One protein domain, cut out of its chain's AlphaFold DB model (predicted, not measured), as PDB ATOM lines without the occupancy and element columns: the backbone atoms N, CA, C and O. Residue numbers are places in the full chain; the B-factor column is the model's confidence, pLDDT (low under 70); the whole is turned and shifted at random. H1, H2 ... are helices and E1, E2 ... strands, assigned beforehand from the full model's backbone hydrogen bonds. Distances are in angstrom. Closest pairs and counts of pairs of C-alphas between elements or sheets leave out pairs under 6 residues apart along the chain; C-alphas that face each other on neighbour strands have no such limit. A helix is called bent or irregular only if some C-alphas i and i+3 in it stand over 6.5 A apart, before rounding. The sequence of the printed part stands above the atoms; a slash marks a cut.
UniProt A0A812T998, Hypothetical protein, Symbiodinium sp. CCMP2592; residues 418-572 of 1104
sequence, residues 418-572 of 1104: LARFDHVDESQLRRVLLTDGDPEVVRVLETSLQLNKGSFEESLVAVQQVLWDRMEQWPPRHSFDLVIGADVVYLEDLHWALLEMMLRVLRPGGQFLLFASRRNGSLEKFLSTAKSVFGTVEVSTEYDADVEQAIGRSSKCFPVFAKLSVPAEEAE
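What this domain is: This is residues 418 to 572 of the 1104 residues of the protein "Hypothetical protein" of Symbiodinium sp. CCMP2592 (UniProt A0A812T998). A twisted wall of seven strands has H2 and H3 side by side over E4, E5 and E7, while H1 covers E3 and E2 at the other end. Short E1 bridges E2 and E4, and H4 lies away from the sheet. The printed part has 155 residues, with four named helices and seven named strands in the order E1 E2 H1 E3 E4 H2 E5 H3 E6 H4 E7; the class is mixed, helices and strands. The mixed sheet runs E3 E2 E1 E4 E5 E7 E6. The whole is compact, with a radius of gyration of the C-alphas of 16.3 A and spans of 43 by 41 by 34 A.

Where its parts are: E1, residues 418 to 420, begins at C-alpha 418 (-14.610, 16.658, -34.786). E2 is residues 431 to 436, H1 residues 439 to 452 (20.0 A), E3 residues 461 to 465 and E4 residues 480 to 486 (17.3 A). H2, residues 492 to 505 (20.8 A), is irregular: C-alphas 493 and 496 are 7.4 A apart. E5, residues 506 to 517 (23.6 A), bends by 114 degrees at residue 509. H3 is residues 522 to 530, E6 residues 536 to 540 and H4 residues 545 to 551. E7, residues 559 to 565 (19.1 A), ends at C-alpha 565 (-14.078, 7.392, -23.532).

How they stand to each other: E1 and E2 form a hairpin, with N 418 and O 433 2.9 A apart. E1 is antiparallel to E4, with N 419 and O 482 2.9 A apart. E2, H1 and E3 form a strand-helix-strand unit, two parallel neighbour strands joined through a helix, with a right-handed crossover; N 462 and O 432 are 2.9 A apart. H1 runs along E3, its height over the sheet 8.7 A. E4, H2 and E5 form another right-handed unit; N 513 and O 483 are 2.8 A apart. E5, H3 and E6 form a split one, also right-handed, with E7 between the strands; E7 is antiparallel to E5, N 514 and O 562 2.8 A apart, and to E6, N 540 and O 561 2.8 A apart. H2 and H3, on the same face, touch at a steep tilt of 39 degrees, the same way, closest at C-alphas 495 and 526, 6.0 A. H4 is not on the sheet. Every O i to N i+4 pair is within hydrogen-bond range in H3 and H4, 9 of 10 in H1 and 8 of 10 in H2.

The domain as a whole: The farthest C-alphas, those of Ala 550 and Glu 572, are 44.3 A apart. The printed part has no cut; the link E3 to E4 is long. The mean pLDDT of the printed part is 75.6, and residues 418 to 430 and 568 to 572 are among those under 70.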
ATOM      1  N   LEU A 418     -13.486  17.447 -35.286       42.53
ATOM      2  CA  LEU A 418     -14.610  16.658 -34.786       42.53
ATOM      3  C   LEU A 418     -15.123  15.783 -35.927       42.53
ATOM      4  O   LEU A 418     -15.253  16.289 -37.038       42.53
ATOM      5  N   ALA A 419     -15.435  14.511 -35.679       38.41
ATOM      6  CA  ALA A 419     -15.915  13.582 -36.704       38.41
ATOM      7  C   ALA A 419     -17.073  12.701 -36.204       38.41
ATOM      8  O   ALA A 419     -17.168  12.374 -35.015       38.41
ATOM      9  N   ARG A 420     -17.954  12.313 -37.135       35.56
ATOM     10  CA  ARG A 420     -19.123  11.457 -36.883       35.56
ATOM     11  C   ARG A 420     -19.091  10.186 -37.750       35.56
ATOM     12  O   ARG A 420     -18.922  10.274 -38.969       35.56
ATOM     13  N   PHE A 421     -19.294   9.041 -37.103       36.97
ATOM     14  CA  PHE A 421     -19.262   7.669 -37.613       36.97
ATOM     15  C   PHE A 421     -20.471   6.874 -37.085       36.97
ATOM     16  O   PHE A 421     -20.496   6.429 -35.934       36.97
ATOM     17  N   ASP A 422     -21.456   6.624 -37.945       30.44
ATOM     18  CA  ASP A 422     -22.587   5.750 -37.621       30.44
ATOM     19  C   ASP A 422     -22.353   4.345 -38.204       30.44
ATOM     20  O   ASP A 422     -22.581   4.104 -39.388       30.44
ATOM     21  N   HIS A 423     -21.914   3.438 -37.321       33.72
ATOM     22  CA  HIS A 423     -21.505   2.041 -37.550       33.72
ATOM     23  C   HIS A 423     -20.204   1.805 -38.346       33.72
ATOM     24  O   HIS A 423     -19.602   2.714 -38.912       33.72
ATOM     25  N   VAL A 424     -19.697   0.569 -38.242       43.09
ATOM     26  CA  VAL A 424     -18.309   0.195 -38.559       43.09
ATOM     27  C   VAL A 424     -18.151  -0.182 -40.031       43.09
ATOM     28  O   VAL A 424     -18.367  -1.330 -40.408       43.09
ATOM     29  N   ASP A 425     -17.705   0.784 -40.827       35.91
ATOM     30  CA  ASP A 425     -17.000   0.577 -42.092       35.91
ATOM     31  C   ASP A 425     -16.064   1.785 -42.306       35.91
ATOM     32  O   ASP A 425     -16.462   2.928 -42.060       35.91
ATOM     33  N   GLU A 426     -14.814   1.569 -42.731       40.00
ATOM     34  CA  GLU A 426     -13.811   2.646 -42.880       40.00
ATOM     35  C   GLU A 426     -14.148   3.627 -44.025       40.00
ATOM     36  O   GLU A 426     -13.514   4.673 -44.173       40.00
ATOM     37  N   SER A 427     -15.178   3.315 -44.815       39.94
ATOM     38  CA  SER A 427     -15.637   4.075 -45.980       39.94
ATOM     39  C   SER A 427     -16.652   5.202 -45.700       39.94
ATOM     40  O   SER A 427     -17.030   5.899 -46.641       39.94
ATOM     41  N   GLN A 428     -17.106   5.425 -44.452       42.03
ATOM     42  CA  GLN A 428     -18.212   6.363 -44.150       42.03
ATOM     43  C   GLN A 428     -17.904   7.458 -43.104       42.03
ATOM     44  O   GLN A 428     -18.575   7.572 -42.076       42.03
ATOM     45  N   LEU A 429     -16.954   8.350 -43.406       51.56
ATOM     46  CA  LEU A 429     -16.853   9.654 -42.728       51.56
ATOM     47  C   LEU A 429     -18.029  10.555 -43.146       51.56
ATOM     48  O   LEU A 429     -18.021  11.119 -44.238       51.56
ATOM     49  N   ARG A 430     -19.056  10.691 -42.292       58.84
ATOM     50  CA  ARG A 430     -20.318  11.353 -42.686       58.84
ATOM     51  C   ARG A 430     -20.330  12.871 -42.517       58.84
ATOM     52  O   ARG A 430     -20.938  13.540 -43.343       58.84
ATOM     53  N   ARG A 431     -19.714  13.415 -41.459       71.06
ATOM     54  CA  ARG A 431     -19.477  14.864 -41.276       71.06
ATOM     55  C   ARG A 431     -18.242  15.122 -40.412       71.06
ATOM     56  O   ARG A 431     -17.960  14.358 -39.487       71.06
ATOM     57  N   VAL A 432     -17.573  16.236 -40.691       82.50
ATOM     58  CA  VAL A 432     -16.436  16.796 -39.957       82.50
ATOM     59  C   VAL A 432     -16.731  18.255 -39.601       82.50
ATOM     60  O   VAL A 432     -17.194  19.017 -40.451       82.50
ATOM     61  N   LEU A 433     -16.436  18.660 -38.364       83.00
ATOM     62  CA  LEU A 433     -16.499  20.059 -37.926       83.00
ATOM     63  C   LEU A 433     -15.127  20.515 -37.408       83.00
ATOM     64  O   LEU A 433     -14.498  19.827 -36.602       83.00
ATOM     65  N   LEU A 434     -14.664  21.674 -37.878       87.38
ATOM     66  CA  LEU A 434     -13.412  22.311 -37.460       87.38
ATOM     67  C   LEU A 434     -13.728  23.554 -36.612       87.38
ATOM     68  O   LEU A 434     -14.540  24.381 -37.029       87.38
ATOM     69  N   THR A 435     -13.104  23.697 -35.437       84.12
ATOM     70  CA  THR A 435     -13.502  24.715 -34.443       84.12
ATOM     71  C   THR A 435     -12.322  25.402 -33.760       84.12
ATOM     72  O   THR A 435     -11.516  24.739 -33.113       84.12
ATOM     73  N   ASP A 436     -12.283  26.734 -33.779       84.38
ATOM     74  CA  ASP A 436     -11.462  27.537 -32.858       84.38
ATOM     75  C   ASP A 436     -12.343  28.621 -32.211       84.38
ATOM     76  O   ASP A 436     -13.384  29.001 -32.753       84.38
ATOM     77  N   GLY A 437     -11.928  29.126 -31.053       73.44
ATOM     78  CA  GLY A 437     -12.494  30.329 -30.452       73.44
ATOM     79  C   GLY A 437     -11.953  31.621 -31.075       73.44
ATOM     80  O   GLY A 437     -12.625  32.651 -31.009       73.44
ATOM     81  N   ASP A 438     -10.764  31.583 -31.689       72.81
ATOM     82  CA  ASP A 438     -10.137  32.730 -32.353       72.81
ATOM     83  C   ASP A 438     -10.765  32.986 -33.748       72.81
ATOM     84  O   ASP A 438     -10.621  32.160 -34.660       72.81
ATOM     85  N   PRO A 439     -11.424  34.144 -33.968       66.06
ATOM     86  CA  PRO A 439     -12.069  34.468 -35.240       66.06
ATOM     87  C   PRO A 439     -11.079  34.688 -36.394       66.06
ATOM     88  O   PRO A 439     -11.500  34.723 -37.550       66.06
ATOM     89  N   GLU A 440      -9.781  34.872 -36.137       62.88
ATOM     90  CA  GLU A 440      -8.759  34.902 -37.189       62.88
ATOM     91  C   GLU A 440      -8.411  33.478 -37.653       62.88
ATOM     92  O   GLU A 440      -8.270  33.250 -38.857       62.88
ATOM     93  N   VAL A 441      -8.332  32.505 -36.733       67.88
ATOM     94  CA  VAL A 441      -8.063  31.092 -37.066       67.88
ATOM     95  C   VAL A 441      -9.237  30.482 -37.827       67.88
ATOM     96  O   VAL A 441      -9.024  29.843 -38.857       67.88
ATOM     97  N   VAL A 442     -10.471  30.754 -37.394       74.06
ATOM     98  CA  VAL A 442     -11.699  30.321 -38.085       74.06
ATOM     99  C   VAL A 442     -11.702  30.770 -39.547       74.06
ATOM    100  O   VAL A 442     -11.854  29.936 -40.435       74.06
ATOM    101  N   ARG A 443     -11.395  32.042 -39.837       70.00
ATOM    102  CA  ARG A 443     -11.339  32.535 -41.228       70.00
ATOM    103  C   ARG A 443     -10.193  31.933 -42.048       70.00
ATOM    104  O   ARG A 443     -10.302  31.814 -43.271       70.00
ATOM    105  N   VAL A 444      -9.096  31.513 -41.410       77.12
ATOM    106  CA  VAL A 444      -8.033  30.735 -42.075       77.12
ATOM    107  C   VAL A 444      -8.498  29.306 -42.378       77.12
ATOM    108  O   VAL A 444      -8.183  28.793 -43.453       77.12
ATOM    109  N   LEU A 445      -9.278  28.678 -41.492       77.94
ATOM    110  CA  LEU A 445      -9.889  27.365 -41.724       77.94
ATOM    111  C   LEU A 445     -10.947  27.427 -42.841       77.94
ATOM    112  O   LEU A 445     -10.879  26.618 -43.760       77.94
ATOM    113  N   GLU A 446     -11.832  28.428 -42.847       82.69
ATOM    114  CA  GLU A 446     -12.792  28.700 -43.935       82.69
ATOM    115  C   GLU A 446     -12.085  28.912 -45.283       82.69
ATOM    116  O   GLU A 446     -12.451  28.314 -46.295       82.69
ATOM    117  N   THR A 447     -11.015  29.714 -45.302       77.38
ATOM    118  CA  THR A 447     -10.204  29.927 -46.515       77.38
ATOM    119  C   THR A 447      -9.527  28.628 -46.966       77.38
ATOM    120  O   THR A 447      -9.444  28.352 -48.162       77.38
ATOM    121  N   SER A 448      -9.060  27.805 -46.023       80.19
ATOM    122  CA  SER A 448      -8.437  26.506 -46.318       80.19
ATOM    123  C   SER A 448      -9.452  25.498 -46.859       80.19
ATOM    124  O   SER A 448      -9.133  24.777 -47.804       80.19
ATOM    125  N   LEU A 449     -10.679  25.493 -46.328       80.50
ATOM    126  CA  LEU A 449     -11.810  24.729 -46.849       80.50
ATOM    127  C   LEU A 449     -12.104  25.154 -48.295       80.50
ATOM    128  O   LEU A 449     -12.053  24.325 -49.200       80.50
ATOM    129  N   GLN A 450     -12.298  26.458 -48.526       77.81
ATOM    130  CA  GLN A 450     -12.589  27.039 -49.842       77.81
ATOM    131  C   GLN A 450     -11.523  26.702 -50.901       77.81
ATOM    132  O   GLN A 450     -11.861  26.499 -52.066       77.81
ATOM    133  N   LEU A 451     -10.244  26.624 -50.513       74.56
ATOM    134  CA  LEU A 451      -9.137  26.239 -51.400       74.56
ATOM    135  C   LEU A 451      -9.091  24.737 -51.728       74.56
ATOM    136  O   LEU A 451      -8.505  24.369 -52.743       74.56
ATOM    137  N   ASN A 452      -9.690  23.878 -50.897       73.69
ATOM    138  CA  ASN A 452      -9.657  22.418 -51.041       73.69
ATOM    139  C   ASN A 452     -11.016  21.805 -51.431       73.69
ATOM    140  O   ASN A 452     -11.151  20.588 -51.432       73.69
ATOM    141  N   LYS A 453     -11.998  22.621 -51.839       69.81
ATOM    142  CA  LYS A 453     -13.342  22.196 -52.290       69.81
ATOM    143  C   LYS A 453     -13.378  21.143 -53.413       69.81
ATOM    144  O   LYS A 453     -14.392  20.492 -53.598       69.81
ATOM    145  N   GLY A 454     -12.287  20.966 -54.163       70.25
ATOM    146  CA  GLY A 454     -12.147  19.896 -55.163       70.25
ATOM    147  C   GLY A 454     -11.574  18.574 -54.628       70.25
ATOM    148  O   GLY A 454     -11.376  17.652 -55.413       70.25
ATOM    149  N   SER A 455     -11.262  18.493 -53.331       73.81
ATOM    150  CA  SER A 455     -10.548  17.372 -52.691       73.81
ATOM    151  C   SER A 455     -11.433  16.519 -51.769       73.81
ATOM    152  O   SER A 455     -10.975  15.493 -51.271       73.81
ATOM    153  N   PHE A 456     -12.666  16.954 -51.504       69.56
ATOM    154  CA  PHE A 456     -13.678  16.288 -50.677       69.56
ATOM    155  C   PHE A 456     -15.069  16.813 -51.063       69.56
ATOM    156  O   PHE A 456     -15.184  17.895 -51.636       69.56
ATOM    157  N   GLU A 457     -16.132  16.080 -50.733       60.34
ATOM    158  CA  GLU A 457     -17.504  16.556 -50.943       60.34
ATOM    159  C   GLU A 457     -17.833  17.706 -49.973       60.34
ATOM    160  O   GLU A 457     -17.651  17.588 -48.759       60.34
ATOM    161  N   GLU A 458     -18.331  18.834 -50.495       56.66
ATOM    162  CA  GLU A 458     -18.564  20.053 -49.698       56.66
ATOM    163  C   GLU A 458     -19.597  19.872 -48.569       56.66
ATOM    164  O   GLU A 458     -19.571  20.598 -47.578       56.66
ATOM    165  N   SER A 459     -20.489  18.889 -48.700       56.78
ATOM    166  CA  SER A 459     -21.510  18.511 -47.715       56.78
ATOM    167  C   SER A 459     -20.944  17.891 -46.430       56.78
ATOM    168  O   SER A 459     -21.672  17.782 -45.437       56.78
ATOM    169  N   LEU A 460     -19.676  17.462 -46.439       69.94
ATOM    170  CA  LEU A 460     -19.075  16.662 -45.369       69.94
ATOM    171  C   LEU A 460     -18.217  17.470 -44.389       69.94
ATOM    172  O   LEU A 460     -17.903  16.942 -43.326       69.94
ATOM    173  N   VAL A 461     -17.809  18.709 -44.695       79.19
ATOM    174  CA  VAL A 461     -16.841  19.453 -43.862       79.19
ATOM    175  C   VAL A 461     -17.281  20.898 -43.621       79.19
ATOM    176  O   VAL A 461     -17.407  21.683 -44.556       79.19
ATOM    177  N   ALA A 462     -17.451  21.260 -42.349       81.88
ATOM    178  CA  ALA A 462     -17.825  22.603 -41.907       81.88
ATOM    179  C   ALA A 462     -16.767  23.229 -40.979       81.88
ATOM    180  O   ALA A 462     -15.941  22.537 -40.378       81.88
ATOM    181  N   VAL A 463     -16.825  24.554 -40.832       84.81
ATOM    182  CA  VAL A 463     -16.008  25.340 -39.894       84.81
ATOM    183  C   VAL A 463     -16.947  26.194 -39.041       84.81
ATOM    184  O   VAL A 463     -17.921  26.728 -39.567       84.81
ATOM    185  N   GLN A 464     -16.674  26.327 -37.741       83.75
ATOM    186  CA  GLN A 464     -17.471  27.153 -36.828       83.75
ATOM    187  C   GLN A 464     -16.572  27.842 -35.790       83.75
ATOM    188  O   GLN A 464     -15.656  27.220 -35.250       83.75
ATOM    189  N   GLN A 465     -16.847  29.111 -35.468       84.19
ATOM    190  CA  GLN A 465     -16.264  29.748 -34.284       84.19
ATOM    191  C   GLN A 465     -17.007  29.283 -33.030       84.19
ATOM    192  O   GLN A 465     -18.220  29.478 -32.936       84.19
ATOM    193  N   VAL A 466     -16.291  28.692 -32.069       77.38
ATOM    194  CA  VAL A 466     -16.882  28.220 -30.806       77.38
ATOM    195  C   VAL A 466     -15.875  28.321 -29.663       77.38
ATOM    196  O   VAL A 466     -14.741  27.861 -29.785       77.38
ATOM    197  N   LEU A 467     -16.296  28.877 -28.526       74.81
ATOM    198  CA  LEU A 467     -15.517  28.847 -27.284       74.81
ATOM    199  C   LEU A 467     -15.934  27.649 -26.411       74.81
ATOM    200  O   LEU A 467     -17.108  27.282 -26.362       74.81
ATOM    201  N   TRP A 468     -14.990  27.018 -25.704       76.00
ATOM    202  CA  TRP A 468     -15.276  25.820 -24.892       76.00
ATOM    203  C   TRP A 468     -16.161  26.101 -23.668       76.00
ATOM    204  O   TRP A 468     -16.841  25.196 -23.202       76.00
ATOM    205  N   ASP A 469     -16.165  27.330 -23.150       69.31
ATOM    206  CA  ASP A 469     -17.012  27.780 -22.033       69.31
ATOM    207  C   ASP A 469     -18.422  28.214 -22.479       69.31
ATOM    208  O   ASP A 469     -19.294  28.446 -21.643       69.31
ATOM    209  N   ARG A 470     -18.668  28.289 -23.793       72.81
ATOM    210  CA  ARG A 470     -19.922  28.757 -24.395       72.81
ATOM    211  C   ARG A 470     -20.808  27.603 -24.842       72.81
ATOM    212  O   ARG A 470     -20.990  27.357 -26.034       72.81
ATOM    213  N   MET A 471     -21.358  26.874 -23.872       68.12
ATOM    214  CA  MET A 471     -22.214  25.696 -24.093       68.12
ATOM    215  C   MET A 471     -23.456  25.980 -24.957       68.12
ATOM    216  O   MET A 471     -24.005  25.052 -25.551       68.12
ATOM    217  N   GLU A 472     -23.881  27.242 -25.049       71.44
ATOM    218  CA  GLU A 472     -24.947  27.736 -25.925       71.44
ATOM    219  C   GLU A 472     -24.560  27.798 -27.416       71.44
ATOM    220  O   GLU A 472     -25.439  27.800 -28.271       71.44
ATOM    221  N   GLN A 473     -23.260  27.817 -27.740       73.88
ATOM    222  CA  GLN A 473     -22.738  27.849 -29.116       73.88
ATOM    223  C   GLN A 473     -22.433  26.447 -29.676       73.88
ATOM    224  O   GLN A 473     -22.267  26.283 -30.887       73.88
ATOM    225  N   TRP A 474     -22.337  25.433 -28.811       75.75
ATOM    226  CA  TRP A 474     -22.089  24.050 -29.221       75.75
ATOM    227  C   TRP A 474     -23.363  23.383 -29.766       75.75
ATOM    228  O   TRP A 474     -24.450  23.643 -29.241       75.75
ATOM    229  N   PRO A 475     -23.243  22.477 -30.759       72.94
ATOM    230  CA  PRO A 475     -24.352  21.646 -31.226       72.94
ATOM    231  C   PRO A 475     -25.077  20.882 -30.096       72.94
ATOM    232  O   PRO A 475     -24.546  20.761 -28.984       72.94
ATOM    233  N   PRO A 476     -26.280  20.333 -30.366       71.50
ATOM    234  CA  PRO A 476     -27.046  19.546 -29.398       71.50
ATOM    235  C   PRO A 476     -26.235  18.422 -28.741       71.50
ATOM    236  O   PRO A 476     -25.230  17.955 -29.290       71.50
ATOM    237  N   ARG A 477     -26.689  17.964 -27.567       69.44
ATOM    238  CA  ARG A 477     -26.027  16.862 -26.857       69.44
ATOM    239  C   ARG A 477     -25.850  15.645 -27.770       69.44
ATOM    240  O   ARG A 477     -26.722  15.357 -28.586       69.44
ATOM    241  N   HIS A 478     -24.731  14.940 -27.604       75.50
ATOM    242  CA  HIS A 478     -24.445  13.682 -28.307       75.50
ATOM    243  C   HIS A 478     -24.351  13.805 -29.848       75.50
ATOM    244  O   HIS A 478     -24.611  12.851 -30.576       75.50
ATOM    245  N   SER A 479     -23.961  14.982 -30.361       75.69
ATOM    246  CA  SER A 479     -23.816  15.243 -31.805       75.69
ATOM    247  C   SER A 479     -22.623  14.543 -32.479       75.69
ATOM    248  O   SER A 479     -22.643  14.391 -33.705       75.69
ATOM    249  N   PHE A 480     -21.593  14.149 -31.719       82.88
ATOM    250  CA  PHE A 480     -20.330  13.613 -32.239       82.88
ATOM    251  C   PHE A 480     -19.930  12.291 -31.589       82.88
ATOM    252  O   PHE A 480     -20.254  12.009 -30.436       82.88
ATOM    253  N   ASP A 481     -19.117  11.529 -32.315       80.81
ATOM    254  CA  ASP A 481     -18.649  10.211 -31.878       80.81
ATOM    255  C   ASP A 481     -17.140  10.219 -31.626       80.81
ATOM    256  O   ASP A 481     -16.642   9.472 -30.781       80.81
ATOM    257  N   LEU A 482     -16.426  11.113 -32.322       83.12
ATOM    258  CA  LEU A 482     -14.999  11.342 -32.172       83.12
ATOM    259  C   LEU A 482     -14.689  12.843 -32.066       83.12
ATOM    260  O   LEU A 482     -14.952  13.619 -32.986       83.12
ATOM    261  N   VAL A 483     -14.060  13.242 -30.964       87.25
ATOM    262  CA  VAL A 483     -13.395  14.544 -30.811       87.25
ATOM    263  C   VAL A 483     -11.888  14.307 -30.937       87.25
ATOM    264  O   VAL A 483     -11.360  13.381 -30.321       87.25
ATOM    265  N   ILE A 484     -11.161  15.135 -31.686       86.81
ATOM    266  CA  ILE A 484      -9.693  15.079 -31.778       86.81
ATOM    267  C   ILE A 484      -9.114  16.438 -31.380       86.81
ATOM    268  O   ILE A 484      -9.540  17.469 -31.896       86.81
ATOM    269  N   GLY A 485      -8.126  16.453 -30.482       85.62
ATOM    270  CA  GLY A 485      -7.474  17.666 -29.983       85.62
ATOM    271  C   GLY A 485      -5.949  17.561 -29.994       85.62
ATOM    272  O   GLY A 485      -5.371  16.617 -29.457       85.62
ATOM    273  N   ALA A 486      -5.282  18.565 -30.566       86.06
ATOM    274  CA  ALA A 486      -3.825  18.635 -30.647       86.06
ATOM    275  C   ALA A 486      -3.284  19.761 -29.753       86.06
ATOM    276  O   ALA A 486      -3.512  20.939 -30.011       86.06
ATOM    277  N   ASP A 487      -2.555  19.387 -28.701       83.81
ATOM    278  CA  ASP A 487      -1.808  20.276 -27.802       83.81
ATOM    279  C   ASP A 487      -2.664  21.385 -27.151       83.81
ATOM    280  O   ASP A 487      -2.129  22.413 -26.761       83.81
ATOM    281  N   VAL A 488      -3.978  21.158 -26.994       82.06
ATOM    282  CA  VAL A 488      -4.978  22.130 -26.491       82.06
ATOM    283  C   VAL A 488      -4.961  22.349 -24.970       82.06
ATOM    284  O   VAL A 488      -5.381  23.393 -24.483       82.06
ATOM    285  N   VAL A 489      -4.421  21.407 -24.193       84.69
ATOM    286  CA  VAL A 489      -4.505  21.396 -22.716       84.69
ATOM    287  C   VAL A 489      -3.444  22.251 -22.004       84.69
ATOM    288  O   VAL A 489      -3.079  21.960 -20.869       84.69
ATOM    289  N   TYR A 490      -2.896  23.293 -22.637       78.56
ATOM    290  CA  TYR A 490      -1.867  24.147 -22.011       78.56
ATOM    291  C   TYR A 490      -2.437  25.245 -21.101       78.56
ATOM    292  O   TYR A 490      -1.709  25.736 -20.236       78.56
ATOM    293  N   LEU A 491      -3.710  25.614 -21.278       76.12
ATOM    294  CA  LEU A 491      -4.425  26.585 -20.447       76.12
ATOM    295  C   LEU A 491      -5.138  25.851 -19.308       76.12
ATOM    296  O   LEU A 491      -6.199  25.270 -19.517       76.12
ATOM    297  N   GLU A 492      -4.542  25.867 -18.112       80.25
ATOM    298  CA  GLU A 492      -5.092  25.185 -16.926       80.25
ATOM    299  C   GLU A 492      -6.489  25.704 -16.556       80.25
ATOM    300  O   GLU A 492      -7.371  24.916 -16.222       80.25
ATOM    301  N   ASP A 493      -6.717  27.009 -16.717       74.62
ATOM    302  CA  ASP A 493      -7.991  27.671 -16.416       74.62
ATOM    303  C   ASP A 493      -9.155  27.174 -17.301       74.62
ATOM    304  O   ASP A 493     -10.314  27.260 -16.904       74.62
ATOM    305  N   LEU A 494      -8.857  26.609 -18.482       77.50
ATOM    306  CA  LEU A 494      -9.852  26.089 -19.432       77.50
ATOM    307  C   LEU A 494      -9.986  24.557 -19.418       77.50
ATOM    308  O   LEU A 494     -10.781  24.009 -20.183       77.50
ATOM    309  N   HIS A 495      -9.241  23.843 -18.559       85.50
ATOM    310  CA  HIS A 495      -9.296  22.373 -18.490       85.50
ATOM    311  C   HIS A 495     -10.708  21.845 -18.227       85.50
ATOM    312  O   HIS A 495     -11.087  20.840 -18.821       85.50
ATOM    313  N   TRP A 496     -11.482  22.511 -17.364       75.69
ATOM    314  CA  TRP A 496     -12.845  22.076 -17.056       75.69
ATOM    315  C   TRP A 496     -13.818  22.338 -18.207       75.69
ATOM    316  O   TRP A 496     -14.496  21.411 -18.632       75.69
ATOM    317  N   ALA A 497     -13.833  23.553 -18.768       76.19
ATOM    318  CA  ALA A 497     -14.688  23.898 -19.909       76.19
ATOM    319  C   ALA A 497     -14.476  22.935 -21.093       76.19
ATOM    320  O   ALA A 497     -15.432  22.479 -21.715       76.19
ATOM    321  N   LEU A 498     -13.221  22.544 -21.342       84.31
ATOM    322  CA  LEU A 498     -12.861  21.551 -22.351       84.31
ATOM    323  C   LEU A 498     -13.436  20.147 -22.047       84.31
ATOM    324  O   LEU A 498     -13.948  19.500 -22.959       84.31
ATOM    325  N   LEU A 499     -13.388  19.684 -20.790       84.69
ATOM    326  CA  LEU A 499     -13.956  18.390 -20.363       84.69
ATOM    327  C   LEU A 499     -15.495  18.388 -20.370       84.69
ATOM    328  O   LEU A 499     -16.104  17.406 -20.790       84.69
ATOM    329  N   GLU A 500     -16.123  19.476 -19.923       78.06
ATOM    330  CA  GLU A 500     -17.583  19.626 -19.894       78.06
ATOM    331  C   GLU A 500     -18.163  19.707 -21.312       78.06
ATOM    332  O   GLU A 500     -19.154  19.038 -21.611       78.06
ATOM    333  N   MET A 501     -17.487  20.426 -22.216       84.44
ATOM    334  CA  MET A 501     -17.806  20.434 -23.644       84.44
ATOM    335  C   MET A 501     -17.745  19.011 -24.213       84.44
ATOM    336  O   MET A 501     -18.706  18.570 -24.838       84.44
ATOM    337  N   MET A 502     -16.687  18.243 -23.925       82.81
ATOM    338  CA  MET A 502     -16.566  16.856 -24.398       82.81
ATOM    339  C   MET A 502     -17.696  15.955 -23.897       82.81
ATOM    340  O   MET A 502     -18.277  15.238 -24.706       82.81
ATOM    341  N   LEU A 503     -18.051  16.021 -22.608       78.88
ATOM    342  CA  LEU A 503     -19.198  15.283 -22.063       78.88
ATOM    343  C   LEU A 503     -20.531  15.685 -22.708       78.88
ATOM    344  O   LEU A 503     -21.414  14.846 -22.869       78.88
ATOM    345  N   ARG A 504     -20.698  16.967 -23.054       78.00
ATOM    346  CA  ARG A 504     -21.908  17.474 -23.709       78.00
ATOM    347  C   ARG A 504     -22.014  16.969 -25.148       78.00
ATOM    348  O   ARG A 504     -23.090  16.540 -25.556       78.00
ATOM    349  N   VAL A 505     -20.938  17.068 -25.930       79.38
ATOM    350  CA  VAL A 505     -21.004  16.899 -27.392       79.38
ATOM    351  C   VAL A 505     -20.764  15.463 -27.865       79.38
ATOM    352  O   VAL A 505     -21.248  15.113 -28.942       79.38
ATOM    353  N   LEU A 506     -20.070  14.626 -27.082       81.75
ATOM    354  CA  LEU A 506     -19.894  13.201 -27.385       81.75
ATOM    355  C   LEU A 506     -21.156  12.389 -27.073       81.75
ATOM    356  O   LEU A 506     -21.823  12.627 -26.065       81.75
ATOM    357  N   ARG A 507     -21.470  11.393 -27.908       80.88
ATOM    358  CA  ARG A 507     -22.475  10.360 -27.600       80.88
ATOM    359  C   ARG A 507     -21.978   9.350 -26.549       80.88
ATOM    360  O   ARG A 507     -20.765   9.261 -26.339       80.88
ATOM    361  N   PRO A 508     -22.864   8.547 -25.926       78.19
ATOM    362  CA  PRO A 508     -22.456   7.359 -25.174       78.19
ATOM    363  C   PRO A 508     -21.530   6.456 -26.008       78.19
ATOM    364  O   PRO A 508     -21.739   6.262 -27.206       78.19
ATOM    365  N   GLY A 509     -20.445   5.972 -25.401       77.56
ATOM    366  CA  GLY A 509     -19.360   5.249 -26.079       77.56
ATOM    367  C   GLY A 509     -18.447   6.111 -26.971       77.56
ATOM    368  O   GLY A 509     -17.478   5.593 -27.531       77.56
ATOM    369  N   GLY A 510     -18.729   7.411 -27.108       84.38
ATOM    370  CA  GLY A 510     -17.936   8.369 -27.875       84.38
ATOM    371  C   GLY A 510     -16.564   8.648 -27.253       84.38
ATOM    372  O   GLY A 510     -16.354   8.484 -26.047       84.38
ATOM    373  N   GLN A 511     -15.606   9.063 -28.086       87.69
ATOM    374  CA  GLN A 511     -14.188   9.123 -27.720       87.69
ATOM    375  C   GLN A 511     -13.565  10.499 -27.979       87.69
ATOM    376  O   GLN A 511     -13.788  11.121 -29.015       87.69
ATOM    377  N   PHE A 512     -12.710  10.950 -27.060       90.56
ATOM    378  CA  PHE A 512     -11.808  12.080 -27.266       90.56
ATOM    379  C   PHE A 512     -10.358  11.605 -27.387       90.56
ATOM    380  O   PHE A 512      -9.819  10.980 -26.469       90.56
ATOM    381  N   LEU A 513      -9.721  11.944 -28.508       91.44
ATOM    382  CA  LEU A 513      -8.320  11.664 -28.807       91.44
ATOM    383  C   LEU A 513      -7.471  12.926 -28.615       91.44
ATOM    384  O   LEU A 513      -7.539  13.870 -29.403       91.44
ATOM    385  N   LEU A 514      -6.635  12.927 -27.580       91.69
ATOM    386  CA  LEU A 514      -5.722  14.014 -27.243       91.69
ATOM    387  C   LEU A 514      -4.279  13.649 -27.601       91.69
ATOM    388  O   LEU A 514      -3.728  12.690 -27.065       91.69
ATOM    389  N   PHE A 515      -3.623  14.480 -28.409       90.75
ATOM    390  CA  PHE A 515      -2.170  14.453 -28.594       90.75
ATOM    391  C   PHE A 515      -1.558  15.704 -27.968       90.75
ATOM    392  O   PHE A 515      -1.656  16.786 -28.540       90.75
ATOM    393  N   ALA A 516      -0.926  15.594 -26.799       87.88
ATOM    394  CA  ALA A 516      -0.449  16.760 -26.045       87.88
ATOM    395  C   ALA A 516       0.980  16.604 -25.518       87.88
ATOM    396  O   ALA A 516       1.401  15.527 -25.099       87.88
ATOM    397  N   SER A 517       1.740  17.701 -25.506       85.12
ATOM    398  CA  SER A 517       3.109  17.698 -24.979       85.12
ATOM    399  C   SER A 517       3.148  17.967 -23.464       85.12
ATOM    400  O   SER A 517       2.380  18.776 -22.942       85.12
ATOM    401  N   ARG A 518       4.065  17.309 -22.734       80.75
ATOM    402  CA  ARG A 518       4.203  17.418 -21.263       80.75
ATOM    403  C   ARG A 518       4.775  18.774 -20.824       80.75
ATOM    404  O   ARG A 518       5.950  18.899 -20.464       80.75
ATOM    405  N   ARG A 519       3.949  19.821 -20.881       69.56
ATOM    406  CA  ARG A 519       4.304  21.197 -20.498       69.56
ATOM    407  C   ARG A 519       3.895  21.485 -19.061       69.56
ATOM    408  O   ARG A 519       2.715  21.479 -18.737       69.56
ATOM    409  N   ASN A 520       4.882  21.791 -18.218       73.00
ATOM    410  CA  ASN A 520       4.724  22.344 -16.865       73.00
ATOM    411  C   ASN A 520       3.823  21.548 -15.886       73.00
ATOM    412  O   ASN A 520       3.479  22.075 -14.834       73.00
ATOM    413  N   GLY A 521       3.472  20.293 -16.194       81.12
ATOM    414  CA  GLY A 521       2.512  19.490 -15.425       81.12
ATOM    415  C   GLY A 521       1.040  19.728 -15.792       81.12
ATOM    416  O   GLY A 521       0.162  19.188 -15.128       81.12
ATOM    417  N   SER A 522       0.756  20.535 -16.820       85.88
ATOM    418  CA  SER A 522      -0.609  20.908 -17.210       85.88
ATOM    419  C   SER A 522      -1.375  19.726 -17.826       85.88
ATOM    420  O   SER A 522      -2.490  19.429 -17.410       85.88
ATOM    421  N   LEU A 523      -0.738  18.943 -18.707       88.31
ATOM    422  CA  LEU A 523      -1.317  17.686 -19.201       88.31
ATOM    423  C   LEU A 523      -1.587  16.697 -18.054       88.31
ATOM    424  O   LEU A 523      -2.637  16.065 -18.008       88.31
ATOM    425  N   GLU A 524      -0.647  16.563 -17.120       90.44
ATOM    426  CA  GLU A 524      -0.791  15.675 -15.968       90.44
ATOM    427  C   GLU A 524      -1.955  16.093 -15.045       90.44
ATOM    428  O   GLU A 524      -2.664  15.221 -14.543       90.44
ATOM    429  N   LYS A 525      -2.216  17.402 -14.884       86.81
ATOM    430  CA  LYS A 525      -3.422  17.927 -14.212       86.81
ATOM    431  C   LYS A 525      -4.694  17.590 -14.988       86.81
ATOM    432  O   LYS A 525      -5.598  16.996 -14.408       86.81
ATOM    433  N   PHE A 526      -4.739  17.894 -16.289       90.38
ATOM    434  CA  PHE A 526      -5.890  17.599 -17.150       90.38
ATOM    435  C   PHE A 526      -6.277  16.115 -17.087       90.38
ATOM    436  O   PHE A 526      -7.436  15.785 -16.856       90.38
ATOM    437  N   LEU A 527      -5.297  15.212 -17.209       90.75
ATOM    438  CA  LEU A 527      -5.516  13.765 -17.122       90.75
ATOM    439  C   LEU A 527      -5.931  13.297 -15.719       90.75
ATOM    440  O   LEU A 527      -6.603  12.274 -15.603       90.75
ATOM    441  N   SER A 528      -5.554  14.018 -14.659       86.75
ATOM    442  CA  SER A 528      -6.041  13.742 -13.305       86.75
ATOM    443  C   SER A 528      -7.522  14.101 -13.165       86.75
ATOM    444  O   SER A 528      -8.279  13.297 -12.632       86.75
ATOM    445  N   THR A 529      -7.944  15.261 -13.678       82.12
ATOM    446  CA  THR A 529      -9.354  15.694 -13.668       82.12
ATOM    447  C   THR A 529     -10.214  14.833 -14.595       82.12
ATOM    448  O   THR A 529     -11.315  14.433 -14.225       82.12
ATOM    449  N   ALA A 530      -9.694  14.462 -15.769       86.44
ATOM    450  CA  ALA A 530     -10.363  13.560 -16.703       86.44
ATOM    451  C   ALA A 530     -10.695  12.199 -16.071       86.44
ATOM    452  O   ALA A 530     -11.778  11.668 -16.292       86.44
ATOM    453  N   LYS A 531      -9.795  11.647 -15.246       85.88
ATOM    454  CA  LYS A 531      -9.989  10.349 -14.569       85.88
ATOM    455  C   LYS A 531     -11.070  10.342 -13.489       85.88
ATOM    456  O   LYS A 531     -11.507   9.265 -13.108       85.88
ATOM    457  N   SER A 532     -11.505  11.506 -13.010       75.44
ATOM    458  CA  SER A 532     -12.676  11.649 -12.129       75.44
ATOM    459  C   SER A 532     -13.989  11.894 -12.888       75.44
ATOM    460  O   SER A 532     -15.007  12.135 -12.251       75.44
ATOM    461  N   VAL A 533     -13.970  11.889 -14.227       72.25
ATOM    462  CA  VAL A 533     -15.084  12.360 -15.074       72.25
ATOM    463  C   VAL A 533     -15.401  11.401 -16.236       72.25
ATOM    464  O   VAL A 533     -16.564  11.228 -16.584       72.25
ATOM    465  N   PHE A 534     -14.392  10.753 -16.826       78.25
ATOM    466  CA  PHE A 534     -14.533   9.805 -17.936       78.25
ATOM    467  C   PHE A 534     -14.321   8.367 -17.454       78.25
ATOM    468  O   PHE A 534     -13.327   8.077 -16.785       78.25
ATOM    469  N   GLY A 535     -15.216   7.456 -17.849       69.88
ATOM    470  CA  GLY A 535     -15.193   6.052 -17.414       69.88
ATOM    471  C   GLY A 535     -13.959   5.267 -17.876       69.88
ATOM    472  O   GLY A 535     -13.587   4.272 -17.261       69.88
ATOM    473  N   THR A 536     -13.279   5.707 -18.937       83.31
ATOM    474  CA  THR A 536     -11.982   5.153 -19.355       83.31
ATOM    475  C   THR A 536     -11.056   6.266 -19.836       83.31
ATOM    476  O   THR A 536     -11.440   7.078 -20.675       83.31
ATOM    477  N   VAL A 537      -9.823   6.290 -19.317       90.44
ATOM    478  CA  VAL A 537      -8.760   7.229 -19.720       90.44
ATOM    479  C   VAL A 537      -7.470   6.452 -19.982       90.44
ATOM    480  O   VAL A 537      -6.630   6.266 -19.094       90.44
ATOM    481  N   GLU A 538      -7.324   5.992 -21.221       91.56
ATOM    482  CA  GLU A 538      -6.104   5.377 -21.746       91.56
ATOM    483  C   GLU A 538      -5.047   6.461 -22.000       91.56
ATOM    484  O   GLU A 538      -5.361   7.545 -22.491       91.56
ATOM    485  N   VAL A 539      -3.779   6.186 -21.679       92.38
ATOM    486  CA  VAL A 539      -2.668   7.130 -21.886       92.38
ATOM    487  C   VAL A 539      -1.443   6.361 -22.369       92.38
ATOM    488  O   VAL A 539      -0.902   5.542 -21.628       92.38
ATOM    489  N   SER A 540      -0.978   6.651 -23.586       88.81
ATOM    490  CA  SER A 540       0.145   5.957 -24.215       88.81
ATOM    491  C   SER A 540       1.275   6.892 -24.664       88.81
ATOM    492  O   SER A 540       1.097   8.070 -24.978       88.81
ATOM    493  N   THR A 541       2.477   6.319 -24.714       85.94
ATOM    494  CA  THR A 541       3.635   6.854 -25.458       85.94
ATOM    495  C   THR A 541       4.125   5.879 -26.534       85.94
ATOM    496  O   THR A 541       5.138   6.138 -27.170       85.94
ATOM    497  N   GLU A 542       3.390   4.781 -26.725       86.81
ATOM    498  CA  GLU A 542       3.541   3.749 -27.749       86.81
ATOM    499  C   GLU A 542       2.253   3.794 -28.578       86.81
ATOM    500  O   GLU A 542       1.221   3.255 -28.180       86.81
ATOM    501  N   TYR A 543       2.281   4.570 -29.657       85.62
ATOM    502  CA  TYR A 543       1.142   4.761 -30.564       85.62
ATOM    503  C   TYR A 543       1.579   4.840 -32.030       85.62
ATOM    504  O   TYR A 543       0.804   4.478 -32.904       85.62
ATOM    505  N   ASP A 544       2.816   5.269 -32.299       88.31
ATOM    506  CA  ASP A 544       3.411   5.287 -33.634       88.31
ATOM    507  C   ASP A 544       4.946   5.152 -33.541       88.31
ATOM    508  O   ASP A 544       5.585   5.766 -32.678       88.31
ATOM    509  N   ALA A 545       5.534   4.324 -34.411       82.44
ATOM    510  CA  ALA A 545       6.963   4.007 -34.401       82.44
ATOM    511  C   ALA A 545       7.832   5.050 -35.132       82.44
ATOM    512  O   ALA A 545       8.968   5.301 -34.717       82.44
ATOM    513  N   ASP A 546       7.305   5.695 -36.173       83.19
ATOM    514  CA  ASP A 546       8.009   6.724 -36.940       83.19
ATOM    515  C   ASP A 546       8.070   8.040 -36.146       83.19
ATOM    516  O   ASP A 546       9.096   8.728 -36.142       83.19
ATOM    517  N   VAL A 547       7.029   8.351 -35.367       78.62
ATOM    518  CA  VAL A 547       7.011   9.451 -34.389       78.62
ATOM    519  C   VAL A 547       8.033   9.212 -33.270       78.62
ATOM    520  O   VAL A 547       8.753  10.147 -32.892       78.62
ATOM    521  N   GLU A 548       8.167   7.977 -32.761       82.75
ATOM    522  CA  GLU A 548       9.247   7.624 -31.827       82.75
ATOM    523  C   GLU A 548      10.631   7.785 -32.479       82.75
ATOM    524  O   GLU A 548      11.503   8.428 -31.881       82.75
ATOM    525  N   GLN A 549      10.826   7.300 -33.710       76.94
ATOM    526  CA  GLN A 549      12.094   7.429 -34.435       76.94
ATOM    527  C   GLN A 549      12.475   8.900 -34.703       76.94
ATOM    528  O   GLN A 549      13.637   9.280 -34.526       76.94
ATOM    529  N   ALA A 550      11.513   9.738 -35.098       75.06
ATOM    530  CA  ALA A 550      11.746  11.127 -35.492       75.06
ATOM    531  C   ALA A 550      11.964  12.077 -34.299       75.06
ATOM    532  O   ALA A 550      12.849  12.938 -34.339       75.06
ATOM    533  N   ILE A 551      11.164  11.953 -33.232       78.88
ATOM    534  CA  ILE A 551      11.182  12.898 -32.096       78.88
ATOM    535  C   ILE A 551      12.073  12.394 -30.946       78.88
ATOM    536  O   ILE A 551      12.691  13.204 -30.228       78.88
ATOM    537  N   GLY A 552      12.151  11.070 -30.787       74.19
ATOM    538  CA  GLY A 552      12.730  10.365 -29.647       74.19
ATOM    539  C   GLY A 552      11.808  10.418 -28.428       74.19
ATOM    540  O   GLY A 552      11.576  11.493 -27.872       74.19
ATOM    541  N   ARG A 553      11.336   9.263 -27.952       72.62
ATOM    542  CA  ARG A 553      10.359   9.131 -26.849       72.62
ATOM    543  C   ARG A 553      10.794   9.728 -25.500       72.62
ATOM    544  O   ARG A 553       9.958  10.089 -24.677       72.62
ATOM    545  N   SER A 554      12.097   9.931 -25.288       72.81
ATOM    546  CA  SER A 554      12.663  10.650 -24.128       72.81
ATOM    547  C   SER A 554      12.677  12.187 -24.268       72.81
ATOM    548  O   SER A 554      13.161  12.904 -23.387       72.81
ATOM    549  N   SER A 555      12.164  12.729 -25.375       76.38
ATOM    550  CA  SER A 555      12.066  14.166 -25.639       76.38
ATOM    551  C   SER A 555      10.972  14.821 -24.790       76.38
ATOM    552  O   SER A 555       9.826  14.388 -24.801       76.38
ATOM    553  N   LYS A 556      11.267  15.961 -24.147       69.00
ATOM    554  CA  LYS A 556      10.251  16.770 -23.433       69.00
ATOM    555  C   LYS A 556       9.111  17.284 -24.327       69.00
ATOM    556  O   LYS A 556       8.085  17.715 -23.818       69.00
ATOM    557  N   CYS A 557       9.314  17.272 -25.643       73.75
ATOM    558  CA  CYS A 557       8.321  17.661 -26.644       73.75
ATOM    559  C   CYS A 557       7.661  16.450 -27.324       73.75
ATOM    560  O   CYS A 557       6.972  16.643 -28.317       73.75
ATOM    561  N   PHE A 558       7.904  15.223 -26.848       82.50
ATOM    562  CA  PHE A 558       7.200  14.043 -27.344       82.50
ATOM    563  C   PHE A 558       5.701  14.179 -27.022       82.50
ATOM    564  O   PHE A 558       5.376  14.470 -25.861       82.50
ATOM    565  N   PRO A 559       4.789  14.019 -27.999       86.62
ATOM    566  CA  PRO A 559       3.363  14.011 -27.714       86.62
ATOM    567  C   PRO A 559       3.022  12.767 -26.895       86.62
ATOM    568  O   PRO A 559       3.473  11.663 -27.197       86.62
ATOM    569  N   VAL A 560       2.216  12.938 -25.858       89.50
ATOM    570  CA  VAL A 560       1.504  11.843 -25.206       89.50
ATOM    571  C   VAL A 560       0.168  11.708 -25.918       89.50
ATOM    572  O   VAL A 560      -0.525  12.712 -26.096       89.50
ATOM    573  N   PHE A 561      -0.178  10.485 -26.304       92.81
ATOM    574  CA  PHE A 561      -1.523  10.149 -26.744       92.81
ATOM    575  C   PHE A 561      -2.371   9.826 -25.512       92.81
ATOM    576  O   PHE A 561      -1.934   9.068 -24.643       92.81
ATOM    577  N   ALA A 562      -3.571  10.384 -25.425       91.81
ATOM    578  CA  ALA A 562      -4.568   9.986 -24.445       91.81
ATOM    579  C   ALA A 562      -5.929   9.820 -25.121       91.81
ATOM    580  O   ALA A 562      -6.343  10.672 -25.905       91.81
ATOM    581  N   LYS A 563      -6.614   8.726 -24.794       92.25
ATOM    582  CA  LYS A 563      -7.947   8.381 -25.287       92.25
ATOM    583  C   LYS A 563      -8.898   8.342 -24.098       92.25
ATOM    584  O   LYS A 563      -8.795   7.477 -23.227       92.25
ATOM    585  N   LEU A 564      -9.786   9.327 -24.046       90.38
ATOM    586  CA  LEU A 564     -10.848   9.436 -23.051       90.38
ATOM    587  C   LEU A 564     -12.123   8.884 -23.693       90.38
ATOM    588  O   LEU A 564     -12.450   9.278 -24.809       90.38
ATOM    589  N   SER A 565     -12.830   7.981 -23.019       85.50
ATOM    590  CA  SER A 565     -14.078   7.392 -23.532       85.50
ATOM    591  C   SER A 565     -15.237   7.692 -22.586       85.50
ATOM    592  O   SER A 565     -15.111   7.521 -21.367       85.50
ATOM    593  N   VAL A 566     -16.355   8.147 -23.150       80.00
ATOM    594  CA  VAL A 566     -17.644   8.250 -22.452       80.00
ATOM    595  C   VAL A 566     -18.180   6.825 -22.230       80.00
ATOM    596  O   VAL A 566     -17.997   5.985 -23.116       80.00
ATOM    597  N   PRO A 567     -18.812   6.508 -21.082       70.38
ATOM    598  CA  PRO A 567     -19.491   5.225 -20.878       70.38
ATOM    599  C   PRO A 567     -20.457   4.878 -22.024       70.38
ATOM    600  O   PRO A 567     -21.027   5.772 -22.647       70.38
ATOM    601  N   ALA A 568     -20.585   3.586 -22.336       63.16
ATOM    602  CA  ALA A 568     -21.434   3.096 -23.430       63.16
ATOM    603  C   ALA A 568     -22.909   2.950 -23.023       63.16
ATOM    604  O   ALA A 568     -23.796   3.155 -23.846       63.16
ATOM    605  N   GLU A 569     -23.157   2.627 -21.755       60.94
ATOM    606  CA  GLU A 569     -24.455   2.818 -21.111       60.94
ATOM    607  C   GLU A 569     -24.689   4.322 -20.910       60.94
ATOM    608  O   GLU A 569     -23.731   5.082 -20.715       60.94
ATOM    609  N   GLU A 570     -25.949   4.765 -20.933       53.03
ATOM    610  CA  GLU A 570     -26.273   6.105 -20.450       53.03
ATOM    611  C   GLU A 570     -25.898   6.175 -18.970       53.03
ATOM    612  O   GLU A 570     -26.533   5.558 -18.116       53.03
ATOM    613  N   ALA A 571     -24.845   6.931 -18.664       48.59
ATOM    614  CA  ALA A 571     -24.547   7.315 -17.300       48.59
ATOM    615  C   ALA A 571     -25.628   8.306 -16.849       48.59
ATOM    616  O   ALA A 571     -25.428   9.522 -16.951       48.59
ATOM    617  N   GLU A 572     -26.768   7.770 -16.383       49.66
ATOM    618  CA  GLU A 572     -27.771   8.496 -15.596       49.66
ATOM    619  C   GLU A 572     -27.029   9.435 -14.654       49.66
ATOM    620  O   GLU A 572     -26.091   9.004 -13.987       49.66
TER     621      GLU A 572